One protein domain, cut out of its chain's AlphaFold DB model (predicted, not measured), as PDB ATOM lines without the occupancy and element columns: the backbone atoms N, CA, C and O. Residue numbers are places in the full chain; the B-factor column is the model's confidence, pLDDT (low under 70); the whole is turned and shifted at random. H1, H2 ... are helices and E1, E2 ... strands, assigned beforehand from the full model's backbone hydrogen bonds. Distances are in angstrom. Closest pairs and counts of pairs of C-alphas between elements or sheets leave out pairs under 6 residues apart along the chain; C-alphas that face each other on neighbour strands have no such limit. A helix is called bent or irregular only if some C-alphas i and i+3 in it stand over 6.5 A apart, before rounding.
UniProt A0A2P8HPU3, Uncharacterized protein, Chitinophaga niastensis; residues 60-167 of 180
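AT A GLANCE: This is residues 60 to 167 of the 180 residues of an uncharacterized protein of Chitinophaga niastensis (UniProt A0A2P8HPU3). A strongly twisted five-stranded sheet is built on two long strands side by side, E1 and E3, with the bent strand E2 along E1 and the short strands E4 and E5 one after the other along the far side of E3. The sheet curls round helix H1, while H3 packs slantwise over E1 and E3, with the sheet between the two helices; little H2 only grazes the sheet. The 108 printed residues run E1 E2 H1 H2 E3 H3 E4 E5, and the class is mixed, helices and strands. The branched sheet is mixed too: E1 is antiparallel to E2 and E3, and E3 is parallel to E4 and E5. The whole is compact, with a radius of gyration of the C-alphas of 14.7 A, and elongated, spanning 47 by 28 by 22 A.

IN THESE COORDINATES: Find C-alpha 60 at (-37.626, -46.493, 34.948); from there E1, residues 60 to 69, runs 28.9 A. E3, residues 114 to 124, covers 32.5 A, starting at (-44.075, -44.468, 59.981). E2, residues 72 to 79, spans 19.0 A and bends by 74 degrees at residue 75. E4 is residues 154 to 157, 10.1 A, and E5 is residues 161 to 165, 12.6 A, ending at (-35.401, -35.156, 31.906). H1, residues 85 to 100, spans 24.2 A, with a kink of 38 degrees near residue 93; it is only just irregular, C-alphas 93 and 96 being 6.9 A apart. H2 is residues 103 to 107, 5.6 A, and H3 is residues 135 to 147, 18.3 A.

HOW THE PARTS SIT: Look first between E1 and E3, where N 64 and O 118 are 2.9 A apart, within hydrogen-bond range. On the other side of E1 is E2, its hairpin partner, with N 65 and O 78 at 2.7 A. Beside E3, E4 pairs with residues 114 to 117, with N 117 and O 156 at 2.7 A, and E5 with residues 120 to 124, with N 163 and O 121 at 2.9 A. E3, H3 and E4 form a strand-helix-strand unit, two parallel neighbour strands with a helix between, with a right-handed crossover. H3 has a height over the sheet of 8.4 A, and its closest C-alphas to E1 are Leu 142 and Thr 63, 6.9 A. H1 comes closest to E2 at the C-alphas of Lys 99 and Val 73, 5.3 A. H1 and H3 are apart. In H2 and H3 every O i to N i+4 pair is within hydrogen-bond range; in H1, 8 of 12 are.

THE WHOLE: The two C-alphas farthest apart, those of Ala 110 and Lys 127, are 47.9 A apart. The printed part has no cut, and no link is long. The mean pLDDT of the printed part is 82.6; look for values under 70 at residues 124 to 132, residue 150 and residues 165 to 167.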
ATOM      1  N   THR A  60     -37.814 -45.708  33.739       74.75
ATOM      2  CA  THR A  60     -37.626 -46.493  34.948       74.75
ATOM      3  C   THR A  60     -38.480 -45.904  36.064       74.75
ATOM      4  O   THR A  60     -38.796 -44.714  36.110       74.75
ATOM      5  N   TYR A  61     -38.913 -46.793  36.947       86.50
ATOM      6  CA  TYR A  61     -39.740 -46.499  38.102       86.50
ATOM      7  C   TYR A  61     -38.977 -46.885  39.362       86.50
ATOM      8  O   TYR A  61     -38.346 -47.942  39.417       86.50
ATOM      9  N   SER A  62     -39.081 -46.055  40.394       89.75
ATOM     10  CA  SER A  62     -38.552 -46.353  41.721       89.75
ATOM     11  C   SER A  62     -39.538 -45.864  42.773       89.75
ATOM     12  O   SER A  62     -40.101 -44.779  42.653       89.75
ATOM     13  N   THR A  63     -39.703 -46.622  43.850       91.38
ATOM     14  CA  THR A  63     -40.347 -46.126  45.067       91.38
ATOM     15  C   THR A  63     -39.259 -45.704  46.036       91.38
ATOM     16  O   THR A  63     -38.388 -46.503  46.380       91.38
ATOM     17  N   ILE A  64     -39.312 -44.470  46.518       92.81
ATOM     18  CA  ILE A  64     -38.457 -44.030  47.616       92.81
ATOM     19  C   ILE A  64     -39.212 -44.216  48.921       92.81
ATOM     20  O   ILE A  64     -40.344 -43.766  49.075       92.81
ATOM     21  N   THR A  65     -38.570 -44.882  49.869       93.19
ATOM     22  CA  THR A  65     -39.003 -44.963  51.256       93.19
ATOM     23  C   THR A  65     -38.239 -43.937  52.071       93.19
ATOM     24  O   THR A  65     -37.017 -44.018  52.202       93.19
ATOM     25  N   ILE A  66     -38.980 -43.006  52.651       94.00
ATOM     26  CA  ILE A  66     -38.492 -41.981  53.562       94.00
ATOM     27  C   ILE A  66     -38.960 -42.384  54.951       94.00
ATOM     28  O   ILE A  66     -40.154 -42.597  55.179       94.00
ATOM     29  N   PHE A  67     -38.029 -42.525  55.882       93.44
ATOM     30  CA  PHE A  67     -38.361 -43.002  57.217       93.44
ATOM     31  C   PHE A  67     -38.631 -41.825  58.145       93.44
ATOM     32  O   PHE A  67     -37.807 -40.917  58.279       93.44
ATOM     33  N   VAL A  68     -39.771 -41.873  58.829       93.12
ATOM     34  CA  VAL A  68     -40.106 -40.945  59.904       93.12
ATOM     35  C   VAL A  68     -40.047 -41.691  61.225       93.12
ATOM     36  O   VAL A  68     -40.745 -42.687  61.420       93.12
ATOM     37  N   ARG A  69     -39.182 -41.235  62.126       93.75
ATOM     38  CA  ARG A  69     -38.998 -41.819  63.455       93.75
ATOM     39  C   ARG A  69     -39.153 -40.733  64.496       93.75
ATOM     40  O   ARG A  69     -38.577 -39.654  64.352       93.75
ATOM     41  N   ASN A  70     -39.958 -40.983  65.521       91.62
ATOM     42  CA  ASN A  70     -40.302 -39.984  66.530       91.62
ATOM     43  C   ASN A  70     -40.792 -38.660  65.906       91.62
ATOM     44  O   ASN A  70     -40.423 -37.576  66.356       91.62
ATOM     45  N   ASN A  71     -41.621 -38.743  64.857       87.38
ATOM     46  CA  ASN A  71     -42.116 -37.609  64.061       87.38
ATOM     47  C   ASN A  71     -41.039 -36.769  63.342       87.38
ATOM     48  O   ASN A  71     -41.321 -35.637  62.954       87.38
ATOM     49  N   LYS A  72     -39.823 -37.290  63.151       92.12
ATOM     50  CA  LYS A  72     -38.756 -36.625  62.393       92.12
ATOM     51  C   LYS A  72     -38.323 -37.477  61.208       92.12
ATOM     52  O   LYS A  72     -38.127 -38.682  61.350       92.12
ATOM     53  N   VAL A  73     -38.171 -36.844  60.046       94.00
ATOM     54  CA  VAL A  73     -37.556 -37.475  58.871       94.00
ATOM     55  C   VAL A  73     -36.079 -37.717  59.173       94.00
ATOM     56  O   VAL A  73     -35.384 -36.792  59.595       94.00
ATOM     57  N   ILE A  74     -35.609 -38.947  58.976       92.50
ATOM     58  CA  ILE A  74     -34.185 -39.284  59.113       92.50
ATOM     59  C   ILE A  74     -33.431 -39.007  57.805       92.50
ATOM     60  O   ILE A  74     -34.030 -38.907  56.736       92.50
ATOM     61  N   ASP A  75     -32.107 -38.901  57.889       87.81
ATOM     62  CA  ASP A  75     -31.258 -38.551  56.740       87.81
ATOM     63  C   ASP A  75     -31.102 -39.682  55.718       87.81
ATOM     64  O   ASP A  75     -30.643 -39.450  54.602       87.81
ATOM     65  N   SER A  76     -31.485 -40.905  56.084       87.50
ATOM     66  CA  SER A  76     -31.449 -42.054  55.191       87.50
ATOM     67  C   SER A  76     -32.787 -42.275  54.492       87.50
ATOM     68  O   SER A  76     -33.869 -42.088  55.053       87.50
ATOM     69  N   VAL A  77     -32.695 -42.731  53.248       92.25
ATOM     70  CA  VAL A  77     -33.827 -43.175  52.438       92.25
ATOM     71  C   VAL A  77     -33.478 -44.501  51.776       92.25
ATOM     72  O   VAL A  77     -32.305 -44.815  51.576       92.25
ATOM     73  N   MET A  78     -34.491 -45.293  51.445       91.12
ATOM     74  CA  MET A  78     -34.315 -46.524  50.676       91.12
ATOM     75  C   MET A  78     -34.991 -46.394  49.323       91.12
ATOM     76  O   MET A  78     -36.141 -45.976  49.239       91.12
ATOM     77  N   PHE A  79     -34.299 -46.815  48.277       90.06
ATOM     78  CA  PHE A  79     -34.848 -46.897  46.932       90.06
ATOM     79  C   PHE A  79     -35.243 -48.346  46.671       90.06
ATOM     80  O   PHE A  79     -34.479 -49.265  46.974       90.06
ATOM     81  N   THR A  80     -36.444 -48.567  46.149       84.81
ATOM     82  CA  THR A  80     -36.777 -49.859  45.554       84.81
ATOM     83  C   THR A  80     -36.172 -49.932  44.163       84.81
ATOM     84  O   THR A  80     -36.109 -48.926  43.460       84.81
ATOM     85  N   ARG A  81     -35.787 -51.147  43.750       79.38
ATOM     86  CA  ARG A  81     -35.233 -51.425  42.413       79.38
ATOM     87  C   ARG A  81     -33.916 -50.676  42.169       79.38
ATOM     88  O   ARG A  81     -33.391 -49.980  43.038       79.38
ATOM     89  N   GLU A  82     -33.343 -50.875  40.990       78.81
ATOM     90  CA  GLU A  82     -32.182 -50.102  40.565       78.81
ATOM     91  C   GLU A  82     -32.627 -48.672  40.242       78.81
ATOM     92  O   GLU A  82     -33.289 -48.412  39.240       78.81
ATOM     93  N   CYS A  83     -32.301 -47.741  41.137       82.88
ATOM     94  CA  CYS A  83     -32.458 -46.313  40.904       82.88
ATOM     95  C   CYS A  83     -31.108 -45.741  40.438       82.88
ATOM     96  O   CYS A  83     -30.109 -45.929  41.143       82.88
ATOM     97  N   PRO A  84     -31.040 -45.056  39.281       81.38
ATOM     98  CA  PRO A  84     -29.813 -44.440  38.803       81.38
ATOM     99  C   PRO A  84     -29.253 -43.421  39.796       81.38
ATOM    100  O   PRO A  84     -29.997 -42.680  40.438       81.38
ATOM    101  N   GLU A  85     -27.927 -43.345  39.891       84.50
ATOM    102  CA  GLU A  85     -27.267 -42.559  40.936       84.50
ATOM    103  C   GLU A  85     -27.601 -41.064  40.870       84.50
ATOM    104  O   GLU A  85     -27.865 -40.442  41.894       84.50
ATOM    105  N   PHE A  86     -27.705 -40.489  39.673       80.44
ATOM    106  CA  PHE A  86     -28.076 -39.080  39.526       80.44
ATOM    107  C   PHE A  86     -29.515 -38.783  39.992       80.44
ATOM    108  O   PHE A  86     -29.769 -37.669  40.440       80.44
ATOM    109  N   ILE A  87     -30.443 -39.755  39.948       83.75
ATOM    110  CA  ILE A  87     -31.784 -39.598  40.541       83.75
ATOM    111  C   ILE A  87     -31.688 -39.604  42.060       83.75
ATOM    112  O   ILE A  87     -32.338 -38.788  42.711       83.75
ATOM    113  N   LYS A  88     -30.856 -40.479  42.638       87.50
ATOM    114  CA  LYS A  88     -30.624 -40.481  44.088       87.50
ATOM    115  C   LYS A  88     -30.030 -39.154  44.555       87.50
ATOM    116  O   LYS A  88     -30.496 -38.603  45.549       87.50
ATOM    117  N   VAL A  89     -29.060 -38.618  43.810       86.19
ATOM    118  CA  VAL A  89     -28.457 -37.303  44.072       86.19
ATOM    119  C   VAL A  89     -29.506 -36.197  43.965       86.19
ATOM    120  O   VAL A  89     -29.674 -35.445  44.920       86.19
ATOM    121  N   ALA A  90     -30.276 -36.135  42.875       83.88
ATOM    122  CA  ALA A  90     -31.333 -35.133  42.717       83.88
ATOM    123  C   ALA A  90     -32.381 -35.219  43.838       83.88
ATOM    124  O   ALA A  90     -32.821 -34.202  44.367       83.88
ATOM    125  N   PHE A  91     -32.741 -36.431  44.268       87.62
ATOM    126  CA  PHE A  91     -33.649 -36.618  45.393       87.62
ATOM    127  C   PHE A  91     -33.040 -36.168  46.729       87.62
ATOM    128  O   PHE A  91     -33.744 -35.600  47.566       87.62
ATOM    129  N   SER A  92     -31.738 -36.373  46.938       87.25
ATOM    130  CA  SER A  92     -31.050 -35.915  48.150       87.25
ATOM    131  C   SER A  92     -31.127 -34.392  48.327       87.25
ATOM    132  O   SER A  92     -31.269 -33.923  49.456       87.25
ATOM    133  N   GLU A  93     -31.156 -33.629  47.225       85.94
ATOM    134  CA  GLU A  93     -31.363 -32.172  47.243       85.94
ATOM    135  C   GLU A  93     -32.780 -31.782  47.705       85.94
ATOM    136  O   GLU A  93     -32.984 -30.691  48.237       85.94
ATOM    137  N   VAL A  94     -33.759 -32.683  47.563       88.62
ATOM    138  CA  VAL A  94     -35.165 -32.462  47.947       88.62
ATOM    139  C   VAL A  94     -35.482 -32.983  49.346       88.62
ATOM    140  O   VAL A  94     -36.437 -32.525  49.975       88.62
ATOM    141  N   LEU A  95     -34.659 -33.873  49.907       90.44
ATOM    142  CA  LEU A  95     -34.834 -34.391  51.266       90.44
ATOM    143  C   LEU A  95     -35.013 -33.293  52.346       90.44
ATOM    144  O   LEU A  95     -35.843 -33.484  53.238       90.44
ATOM    145  N   PRO A  96     -34.341 -32.121  52.284       90.81
ATOM    146  CA  PRO A  96     -34.617 -31.005  53.191       90.81
ATOM    147  C   PRO A  96     -36.068 -30.507  53.156       90.81
ATOM    148  O   PRO A  96     -36.596 -30.120  54.197       90.81
ATOM    149  N   VAL A  97     -36.744 -30.556  52.000       90.88
ATOM    150  CA  VAL A  97     -38.173 -30.217  51.900       90.88
ATOM    151  C   VAL A  97     -38.979 -31.175  52.767       90.88
ATOM    152  O   VAL A  97     -39.759 -30.719  53.598       90.88
ATOM    153  N   TYR A  98     -38.724 -32.484  52.670       92.12
ATOM    154  CA  TYR A  98     -39.406 -33.476  53.504       92.12
ATOM    155  C   TYR A  98     -39.170 -33.246  55.002       92.12
ATOM    156  O   TYR A  98     -40.093 -33.421  55.794       92.12
ATOM    157  N   LYS A  99     -37.971 -32.822  55.416       93.06
ATOM    158  CA  LYS A  99     -37.669 -32.540  56.833       93.06
ATOM    159  C   LYS A  99     -38.449 -31.352  57.399       93.06
ATOM    160  O   LYS A  99     -38.729 -31.338  58.593       93.06
ATOM    161  N   ASN A 100     -38.798 -30.386  56.553       91.38
ATOM    162  CA  ASN A 100     -39.471 -29.150  56.958       91.38
ATOM    163  C   ASN A 100     -41.005 -29.231  56.881       91.38
ATOM    164  O   ASN A 100     -41.690 -28.281  57.255       91.38
ATOM    165  N   VAL A 101     -41.558 -30.344  56.396       90.19
ATOM    166  CA  VAL A 101     -43.006 -30.553  56.314       90.19
ATOM    167  C   VAL A 101     -43.568 -30.970  57.672       90.19
ATOM    168  O   VAL A 101     -43.063 -31.882  58.327       90.19
ATOM    169  N   ASP A 102     -44.685 -30.355  58.061       88.81
ATOM    170  CA  ASP A 102     -45.474 -30.799  59.209       88.81
ATOM    171  C   ASP A 102     -46.330 -32.024  58.854       88.81
ATOM    172  O   ASP A 102     -47.525 -31.947  58.550       88.81
ATOM    173  N   TRP A 103     -45.703 -33.194  58.901       87.75
ATOM    174  CA  TRP A 103     -46.344 -34.457  58.549       87.75
ATOM    175  C   TRP A 103     -47.521 -34.839  59.445       87.75
ATOM    176  O   TRP A 103     -48.391 -35.596  59.006       87.75
ATOM    177  N   LYS A 104     -47.602 -34.303  60.672       85.38
ATOM    178  CA  LYS A 104     -48.764 -34.535  61.540       85.38
ATOM    179  C   LYS A 104     -50.020 -33.930  60.936       85.38
ATOM    180  O   LYS A 104     -51.074 -34.558  60.999       85.38
ATOM    181  N   ASN A 105     -49.890 -32.763  60.313       84.31
ATOM    182  CA  ASN A 105     -50.978 -32.075  59.630       84.31
ATOM    183  C   ASN A 105     -51.243 -32.617  58.220       84.31
ATOM    184  O   ASN A 105     -52.377 -32.572  57.758       84.31
ATOM    185  N   VAL A 106     -50.224 -33.149  57.536       83.56
ATOM    186  CA  VAL A 106     -50.397 -33.705  56.181       83.56
ATOM    187  C   VAL A 106     -51.023 -35.103  56.203       83.56
ATOM    188  O   VAL A 106     -51.930 -35.375  55.418       83.56
ATOM    189  N   LEU A 107     -50.526 -35.995  57.071       84.81
ATOM    190  CA  LEU A 107     -50.839 -37.430  57.028       84.81
ATOM    191  C   LEU A 107     -51.695 -37.925  58.199       84.81
ATOM    192  O   LEU A 107     -52.263 -39.015  58.109       84.81
ATOM    193  N   HIS A 108     -51.779 -37.150  59.285       84.50
ATOM    194  CA  HIS A 108     -52.448 -37.533  60.534       84.50
ATOM    195  C   HIS A 108     -52.076 -38.961  60.990       84.50
ATOM    196  O   HIS A 108     -52.941 -39.847  61.065       84.50
ATOM    197  N   PRO A 109     -50.780 -39.229  61.242       86.38
ATOM    198  CA  PRO A 109     -50.321 -40.563  61.584       86.38
ATOM    199  C   PRO A 109     -50.808 -40.964  62.982       86.38
ATOM    200  O   PRO A 109     -50.790 -40.168  63.916       86.38
ATOM    201  N   ALA A 110     -51.228 -42.224  63.128       83.94
ATOM    202  CA  ALA A 110     -51.634 -42.779  64.422       83.94
ATOM    203  C   ALA A 110     -50.432 -43.085  65.336       83.94
ATOM    204  O   ALA A 110     -50.577 -43.156  66.552       83.94
ATOM    205  N   THR A 111     -49.248 -43.269  64.746       87.19
ATOM    206  CA  THR A 111     -47.998 -43.598  65.436       87.19
ATOM    207  C   THR A 111     -46.914 -42.571  65.108       87.19
ATOM    208  O   THR A 111     -46.922 -42.010  64.014       87.19
ATOM    209  N   PRO A 112     -45.953 -42.329  66.018       89.12
ATOM    210  CA  PRO A 112     -44.833 -41.423  65.753       89.12
ATOM    211  C   PRO A 112     -43.832 -41.984  64.730       89.12
ATOM    212  O   PRO A 112     -43.084 -41.214  64.124       89.12
ATOM    213  N   ASP A 113     -43.844 -43.307  64.544       91.50
ATOM    214  CA  ASP A 113     -42.998 -44.030  63.604       91.50
ATOM    215  C   ASP A 113     -43.832 -44.518  62.427       91.50
ATOM    216  O   ASP A 113     -44.816 -45.249  62.594       91.50
ATOM    217  N   TYR A 114     -43.436 -44.098  61.233       90.56
ATOM    218  CA  TYR A 114     -44.075 -44.468  59.981       90.56
ATOM    219  C   TYR A 114     -43.122 -44.234  58.814       90.56
ATOM    220  O   TYR A 114     -42.103 -43.554  58.928       90.56
ATOM    221  N   ASP A 115     -43.472 -44.805  57.675       91.69
ATOM    222  CA  ASP A 115     -42.723 -44.652  56.444       91.69
ATOM    223  C   ASP A 115     -43.568 -43.891  55.430       91.69
ATOM    224  O   ASP A 115     -44.771 -44.118  55.294       91.69
ATOM    225  N   ILE A 116     -42.925 -42.988  54.703       91.88
ATOM    226  CA  ILE A 116     -43.513 -42.270  53.583       91.88
ATOM    227  C   ILE A 116     -42.965 -42.904  52.309       91.88
ATOM    228  O   ILE A 116     -41.757 -43.071  52.146       91.88
ATOM    229  N   LEU A 117     -43.863 -43.286  51.416       91.75
ATOM    230  CA  LEU A 117     -43.565 -43.874  50.124       91.75
ATOM    231  C   LEU A 117     -43.819 -42.830  49.049       91.75
ATOM    232  O   LEU A 117     -44.958 -42.404  48.855       91.75
ATOM    233  N   GLN A 118     -42.757 -42.450  48.353       91.94
ATOM    234  CA  GLN A 118     -42.787 -41.539  47.223       91.94
ATOM    235  C   GLN A 118     -42.567 -42.341  45.937       91.94
ATOM    236  O   GLN A 118     -41.433 -42.738  45.655       91.94
ATOM    237  N   PRO A 119     -43.617 -42.603  45.142       90.38
ATOM    238  CA  PRO A 119     -43.441 -43.138  43.803       90.38
ATOM    239  C   PRO A 119     -42.744 -42.090  42.927       90.38
ATOM    240  O   PRO A 119     -43.160 -40.927  42.905       90.38
ATOM    241  N   LEU A 120     -41.712 -42.511  42.205       88.00
ATOM    242  CA  LEU A 120     -41.024 -41.722  41.194       88.00
ATOM    243  C   LEU A 120     -41.147 -42.413  39.844       88.00
ATOM    244  O   LEU A 120     -40.731 -43.566  39.686       88.00
ATOM    245  N   SER A 121     -41.679 -41.683  38.872       84.75
ATOM    246  CA  SER A 121     -41.541 -42.023  37.466       84.75
ATOM    247  C   SER A 121     -40.543 -41.051  36.845       84.75
ATOM    248  O   SER A 121     -40.516 -39.867  37.186       84.75
ATOM    249  N   TYR A 122     -39.670 -41.549  35.980       79.56
ATOM    250  CA  TYR A 122     -38.754 -40.681  35.260       79.56
ATOM    251  C   TYR A 122     -38.580 -41.159  33.829       79.56
ATOM    252  O   TYR A 122     -38.413 -42.354  33.562       79.56
ATOM    253  N   ASN A 123     -38.660 -40.201  32.905       70.38
ATOM    254  CA  ASN A 123     -38.527 -40.448  31.481       70.38
ATOM    255  C   ASN A 123     -37.405 -39.620  30.857       70.38
ATOM    256  O   ASN A 123     -37.110 -38.503  31.283       70.38
ATOM    257  N   TYR A 124     -36.796 -40.202  29.827       64.19
ATOM    258  CA  TYR A 124     -35.927 -39.504  28.897       64.19
ATOM    259  C   TYR A 124     -36.541 -39.626  27.505       64.19
ATOM    260  O   TYR A 124     -36.717 -40.734  26.997       64.19
ATOM    261  N   SER A 125     -36.883 -38.500  26.883       51.84
ATOM    262  CA  SER A 125     -37.364 -38.493  25.501       51.84
ATOM    263  C   SER A 125     -36.169 -38.483  24.546       51.84
ATOM    264  O   SER A 125     -35.784 -37.424  24.061       51.84
ATOM    265  N   SER A 126     -35.594 -39.651  24.248       54.09
ATOM    266  CA  SER A 126     -34.702 -39.800  23.086       54.09
ATOM    267  C   SER A 126     -35.485 -40.290  21.872       54.09
ATOM    268  O   SER A 126     -36.495 -40.977  22.020       54.09
ATOM    269  N   LYS A 127     -34.985 -40.024  20.658       50.34
ATOM    270  CA  LYS A 127     -35.550 -40.576  19.407       50.34
ATOM    271  C   LYS A 127     -35.645 -42.114  19.397       50.34
ATOM    272  O   LYS A 127     -36.332 -42.661  18.543       50.34
ATOM    273  N   THR A 128     -34.955 -42.796  20.311       52.16
ATOM    274  CA  THR A 128     -34.810 -44.256  20.377       52.16
ATOM    275  C   THR A 128     -35.506 -44.916  21.567       52.16
ATOM    276  O   THR A 128     -35.557 -46.139  21.596       52.16
ATOM    277  N   CYS A 129     -36.041 -44.164  22.538       53.22
ATOM    278  CA  CYS A 129     -36.754 -44.752  23.676       53.22
ATOM    279  C   CYS A 129     -38.165 -44.144  23.782       53.22
ATOM    280  O   CYS A 129     -38.345 -43.023  24.250       53.22
ATOM    281  N   THR A 130     -39.155 -44.881  23.270       53.06
ATOM    282  CA  THR A 130     -40.577 -44.486  23.178       53.06
ATOM    283  C   THR A 130     -41.463 -45.107  24.257       53.06
ATOM    284  O   THR A 130     -42.671 -44.868  24.269       53.06
ATOM    285  N   ASP A 131     -40.894 -45.908  25.155       54.84
ATOM    286  CA  ASP A 131     -41.678 -46.683  26.115       54.84
ATOM    287  C   ASP A 131     -42.156 -45.794  27.258       54.84
ATOM    288  O   ASP A 131     -41.401 -45.519  28.184       54.84
ATOM    289  N   LEU A 132     -43.411 -45.344  27.185       63.62
ATOM    290  CA  LEU A 132     -44.094 -44.635  28.264       63.62
ATOM    291  C   LEU A 132     -44.606 -45.623  29.319       63.62
ATOM    292  O   LEU A 132     -45.541 -46.368  29.042       63.62
ATOM    293  N   ILE A 133     -44.064 -45.590  30.546       71.75
ATOM    294  CA  ILE A 133     -44.694 -46.272  31.692       71.75
ATOM    295  C   ILE A 133     -46.060 -45.630  31.922       71.75
ATOM    296  O   ILE A 133     -46.185 -44.459  32.287       71.75
ATOM    297  N   THR A 134     -47.100 -46.424  31.727       76.38
ATOM    298  CA  THR A 134     -48.476 -46.014  31.957       76.38
ATOM    299  C   THR A 134     -48.772 -45.903  33.452       76.38
ATOM    300  O   THR A 134     -48.195 -46.590  34.297       76.38
ATOM    301  N   THR A 135     -49.783 -45.109  33.809       76.75
ATOM    302  CA  THR A 135     -50.295 -45.042  35.187       76.75
ATOM    303  C   THR A 135     -50.671 -46.424  35.741       76.75
ATOM    304  O   THR A 135     -50.542 -46.671  36.942       76.75
ATOM    305  N   ALA A 136     -51.141 -47.338  34.885       79.81
ATOM    306  CA  ALA A 136     -51.488 -48.702  35.274       79.81
ATOM    307  C   ALA A 136     -50.247 -49.518  35.671       79.81
ATOM    308  O   ALA A 136     -50.265 -50.217  36.688       79.81
ATOM    309  N   GLU A 137     -49.158 -49.391  34.916       84.62
ATOM    310  CA  GLU A 137     -47.888 -50.057  35.205       84.62
ATOM    311  C   GLU A 137     -47.238 -49.503  36.469       84.62
ATOM    312  O   GLU A 137     -46.895 -50.289  37.354       84.62
ATOM    313  N   SER A 138     -47.187 -48.179  36.636       81.12
ATOM    314  CA  SER A 138     -46.693 -47.543  37.867       81.12
ATOM    315  C   SER A 138     -47.462 -48.019  39.104       81.12
ATOM    316  O   SER A 138     -46.869 -48.333  40.135       81.12
ATOM    317  N   LYS A 139     -48.793 -48.160  39.006       83.31
ATOM    318  CA  LYS A 139     -49.622 -48.722  40.087       83.31
ATOM    319  C   LYS A 139     -49.300 -50.190  40.365       83.31
ATOM    320  O   LYS A 139     -49.264 -50.598  41.527       83.31
ATOM    321  N   LYS A 140     -49.070 -50.996  39.324       86.06
ATOM    322  CA  LYS A 140     -48.692 -52.411  39.462       86.06
ATOM    323  C   LYS A 140     -47.331 -52.551  40.148       86.06
ATOM    324  O   LYS A 140     -47.200 -53.378  41.049       86.06
ATOM    325  N   MET A 141     -46.356 -51.729  39.766       87.81
ATOM    326  CA  MET A 141     -45.027 -51.706  40.379       87.81
ATOM    327  C   MET A 141     -45.093 -51.258  41.839       87.81
ATOM    328  O   MET A 141     -44.575 -51.965  42.697       87.81
ATOM    329  N   LEU A 142     -45.834 -50.189  42.150       87.94
ATOM    330  CA  LEU A 142     -46.071 -49.755  43.529       87.94
ATOM    331  C   LEU A 142     -46.692 -50.866  44.384       87.94
ATOM    332  O   LEU A 142     -46.278 -51.096  45.516       87.94
ATOM    333  N   LYS A 143     -47.693 -51.576  43.851       87.06
ATOM    334  CA  LYS A 143     -48.341 -52.689  44.556       87.06
ATOM    335  C   LYS A 143     -47.358 -53.828  44.830       87.06
ATOM    336  O   LYS A 143     -47.392 -54.402  45.916       87.06
ATOM    337  N   ALA A 144     -46.492 -54.146  43.868       87.81
ATOM    338  CA  ALA A 144     -45.435 -55.134  44.054       87.81
ATOM    339  C   ALA A 144     -44.451 -54.685  45.146       87.81
ATOM    340  O   ALA A 144     -44.195 -55.437  46.084       87.81
ATOM    341  N   ASP A 145     -43.991 -53.437  45.094       87.06
ATOM    342  CA  ASP A 145     -43.081 -52.863  46.086       87.06
ATOM    343  C   ASP A 145     -43.704 -52.873  47.496       87.06
ATOM    344  O   ASP A 145     -43.062 -53.271  48.465       87.06
ATOM    345  N   LEU A 146     -44.992 -52.534  47.616       84.75
ATOM    346  CA  LEU A 146     -45.760 -52.615  48.864       84.75
ATOM    347  C   LEU A 146     -45.892 -54.047  49.399       84.75
ATOM    348  O   LEU A 146     -45.915 -54.238  50.615       84.75
ATOM    349  N   SER A 147     -45.997 -55.041  48.512       84.31
ATOM    350  CA  SER A 147     -46.141 -56.454  48.889       84.31
ATOM    351  C   SER A 147     -44.860 -57.055  49.470       84.31
ATOM    352  O   SER A 147     -44.937 -57.943  50.315       84.31
ATOM    353  N   LEU A 148     -43.697 -56.531  49.069       82.00
ATOM    354  CA  LEU A 148     -42.381 -56.967  49.543       82.00
ATOM    355  C   LEU A 148     -41.997 -56.344  50.893       82.00
ATOM    356  O   LEU A 148     -41.008 -56.742  51.507       82.00
ATOM    357  N   ARG A 149     -42.759 -55.354  51.372       79.50
ATOM    358  CA  ARG A 149     -42.446 -54.642  52.610       79.50
ATOM    359  C   ARG A 149     -42.829 -55.440  53.847       79.50
ATOM    360  O   ARG A 149     -43.878 -56.076  53.933       79.50
ATOM    361  N   ASN A 150     -42.002 -55.285  54.875       69.19
ATOM    362  CA  ASN A 150     -42.318 -55.754  56.211       69.19
ATOM    363  C   ASN A 150     -43.452 -54.898  56.811       69.19
ATOM    364  O   ASN A 150     -43.316 -53.683  56.944       69.19
ATOM    365  N   LYS A 151     -44.569 -55.527  57.192       70.00
ATOM    366  CA  LYS A 151     -45.798 -54.856  57.666       70.00
ATOM    367  C   LYS A 151     -45.696 -54.242  59.073       70.00
ATOM    368  O   LYS A 151     -46.700 -53.791  59.608       70.00
ATOM    369  N   LYS A 152     -44.508 -54.233  59.689       76.12
ATOM    370  CA  LYS A 152     -44.295 -53.748  61.066       76.12
ATOM    371  C   LYS A 152     -44.459 -52.235  61.233       76.12
ATOM    372  O   LYS A 152     -44.696 -51.786  62.347       76.12
ATOM    373  N   THR A 153     -44.334 -51.461  60.157       81.81
ATOM    374  CA  THR A 153     -44.405 -49.996  60.202       81.81
ATOM    375  C   THR A 153     -45.477 -49.498  59.241       81.81
ATOM    376  O   THR A 153     -45.518 -49.919  58.081       81.81
ATOM    377  N   THR A 154     -46.342 -48.597  59.720       86.56
ATOM    378  CA  THR A 154     -47.360 -47.936  58.893       86.56
ATOM    379  C   THR A 154     -46.689 -47.246  57.713       86.56
ATOM    380  O   THR A 154     -45.742 -46.489  57.905       86.56
ATOM    381  N   ALA A 155     -47.188 -47.487  56.503       88.69
ATOM    382  CA  ALA A 155     -46.707 -46.825  55.299       88.69
ATOM    383  C   ALA A 155     -47.789 -45.897  54.733       88.69
ATOM    384  O   ALA A 155     -48.946 -46.308  54.596       88.69
ATOM    385  N   PHE A 156     -47.390 -44.677  54.385       88.44
ATOM    386  CA  PHE A 156     -48.209 -43.674  53.710       88.44
ATOM    387  C   PHE A 156     -47.703 -43.484  52.290       88.44
ATOM    388  O   PHE A 156     -46.522 -43.232  52.089       88.44
ATOM    389  N   VAL A 157     -48.590 -43.589  51.307       88.38
ATOM    390  CA  VAL A 157     -48.231 -43.409  49.895       88.38
ATOM    391  C   VAL A 157     -48.594 -41.995  49.451       88.38
ATOM    392  O   VAL A 157     -49.766 -41.613  49.528       88.38
ATOM    393  N   LEU A 158     -47.602 -41.238  48.978       88.38
ATOM    394  CA  LEU A 158     -47.788 -39.916  48.379       88.38
ATOM    395  C   LEU A 158     -48.192 -40.009  46.903       88.38
ATOM    396  O   LEU A 158     -48.167 -41.081  46.291       88.38
ATOM    397  N   LEU A 159     -48.586 -38.868  46.336       86.19
ATOM    398  CA  LEU A 159     -48.808 -38.761  44.898       86.19
ATOM    399  C   LEU A 159     -47.493 -39.055  44.157       86.19
ATOM    400  O   LEU A 159     -46.435 -38.683  44.658       86.19
ATOM    401  N   PRO A 160     -47.529 -39.734  42.998       85.69
ATOM    402  CA  PRO A 160     -46.341 -39.902  42.176       85.69
ATOM    403  C   PRO A 160     -45.737 -38.552  41.786       85.69
ATOM    404  O   PRO A 160     -46.464 -37.581  41.574       85.69
ATOM    405  N   ILE A 161     -44.414 -38.517  41.670       85.88
ATOM    406  CA  ILE A 161     -43.688 -37.399  41.071       85.88
ATOM    407  C   ILE A 161     -43.122 -37.876  39.738       85.88
ATOM    408  O   ILE A 161     -42.423 -38.892  39.682       85.88
ATOM    409  N   ASP A 162     -43.427 -37.120  38.689       79.75
ATOM    410  CA  ASP A 162     -42.950 -37.373  37.336       79.75
ATOM    411  C   ASP A 162     -41.762 -36.452  37.037       79.75
ATOM    412  O   ASP A 162     -41.913 -35.243  36.846       79.75
ATOM    413  N   ILE A 163     -40.558 -37.020  36.993       77.25
ATOM    414  CA  ILE A 163     -39.336 -36.285  36.661       77.25
ATOM    415  C   ILE A 163     -39.160 -36.318  35.143       77.25
ATOM    416  O   ILE A 163     -38.858 -37.361  34.554       77.25
ATOM    417  N   LYS A 164     -39.321 -35.158  34.506       70.38
ATOM    418  CA  LYS A 164     -39.017 -34.978  33.083       70.38
ATOM    419  C   LYS A 164     -37.550 -34.614  32.925       70.38
ATOM    420  O   LYS A 164     -37.127 -33.557  33.391       70.38
ATOM    421  N   MET A 165     -36.781 -35.471  32.262       68.19
ATOM    422  CA  MET A 165     -35.401 -35.156  31.906       68.19
ATOM    423  C   MET A 165     -35.383 -34.470  30.543       68.19
ATOM    424  O   MET A 165     -35.897 -35.011  29.564       68.19
ATOM    425  N   PHE A 166     -34.801 -33.274  30.480       57.84
ATOM    426  CA  PHE A 166     -34.595 -32.565  29.222       57.84
ATOM    427  C   PHE A 166     -33.171 -32.797  28.730       57.84
ATOM    428  O   PHE A 166     -32.210 -32.667  29.488       57.84
ATOM    429  N   GLU A 167     -33.040 -33.106  27.446       51.22
ATOM    430  CA  GLU A 167     -31.764 -33.033  26.751       51.22
ATOM    431  C   GLU A 167     -31.356 -31.552  26.682       51.22
ATOM    432  O   GLU A 167     -32.088 -30.722  26.135       51.22
TER     433      GLU A 167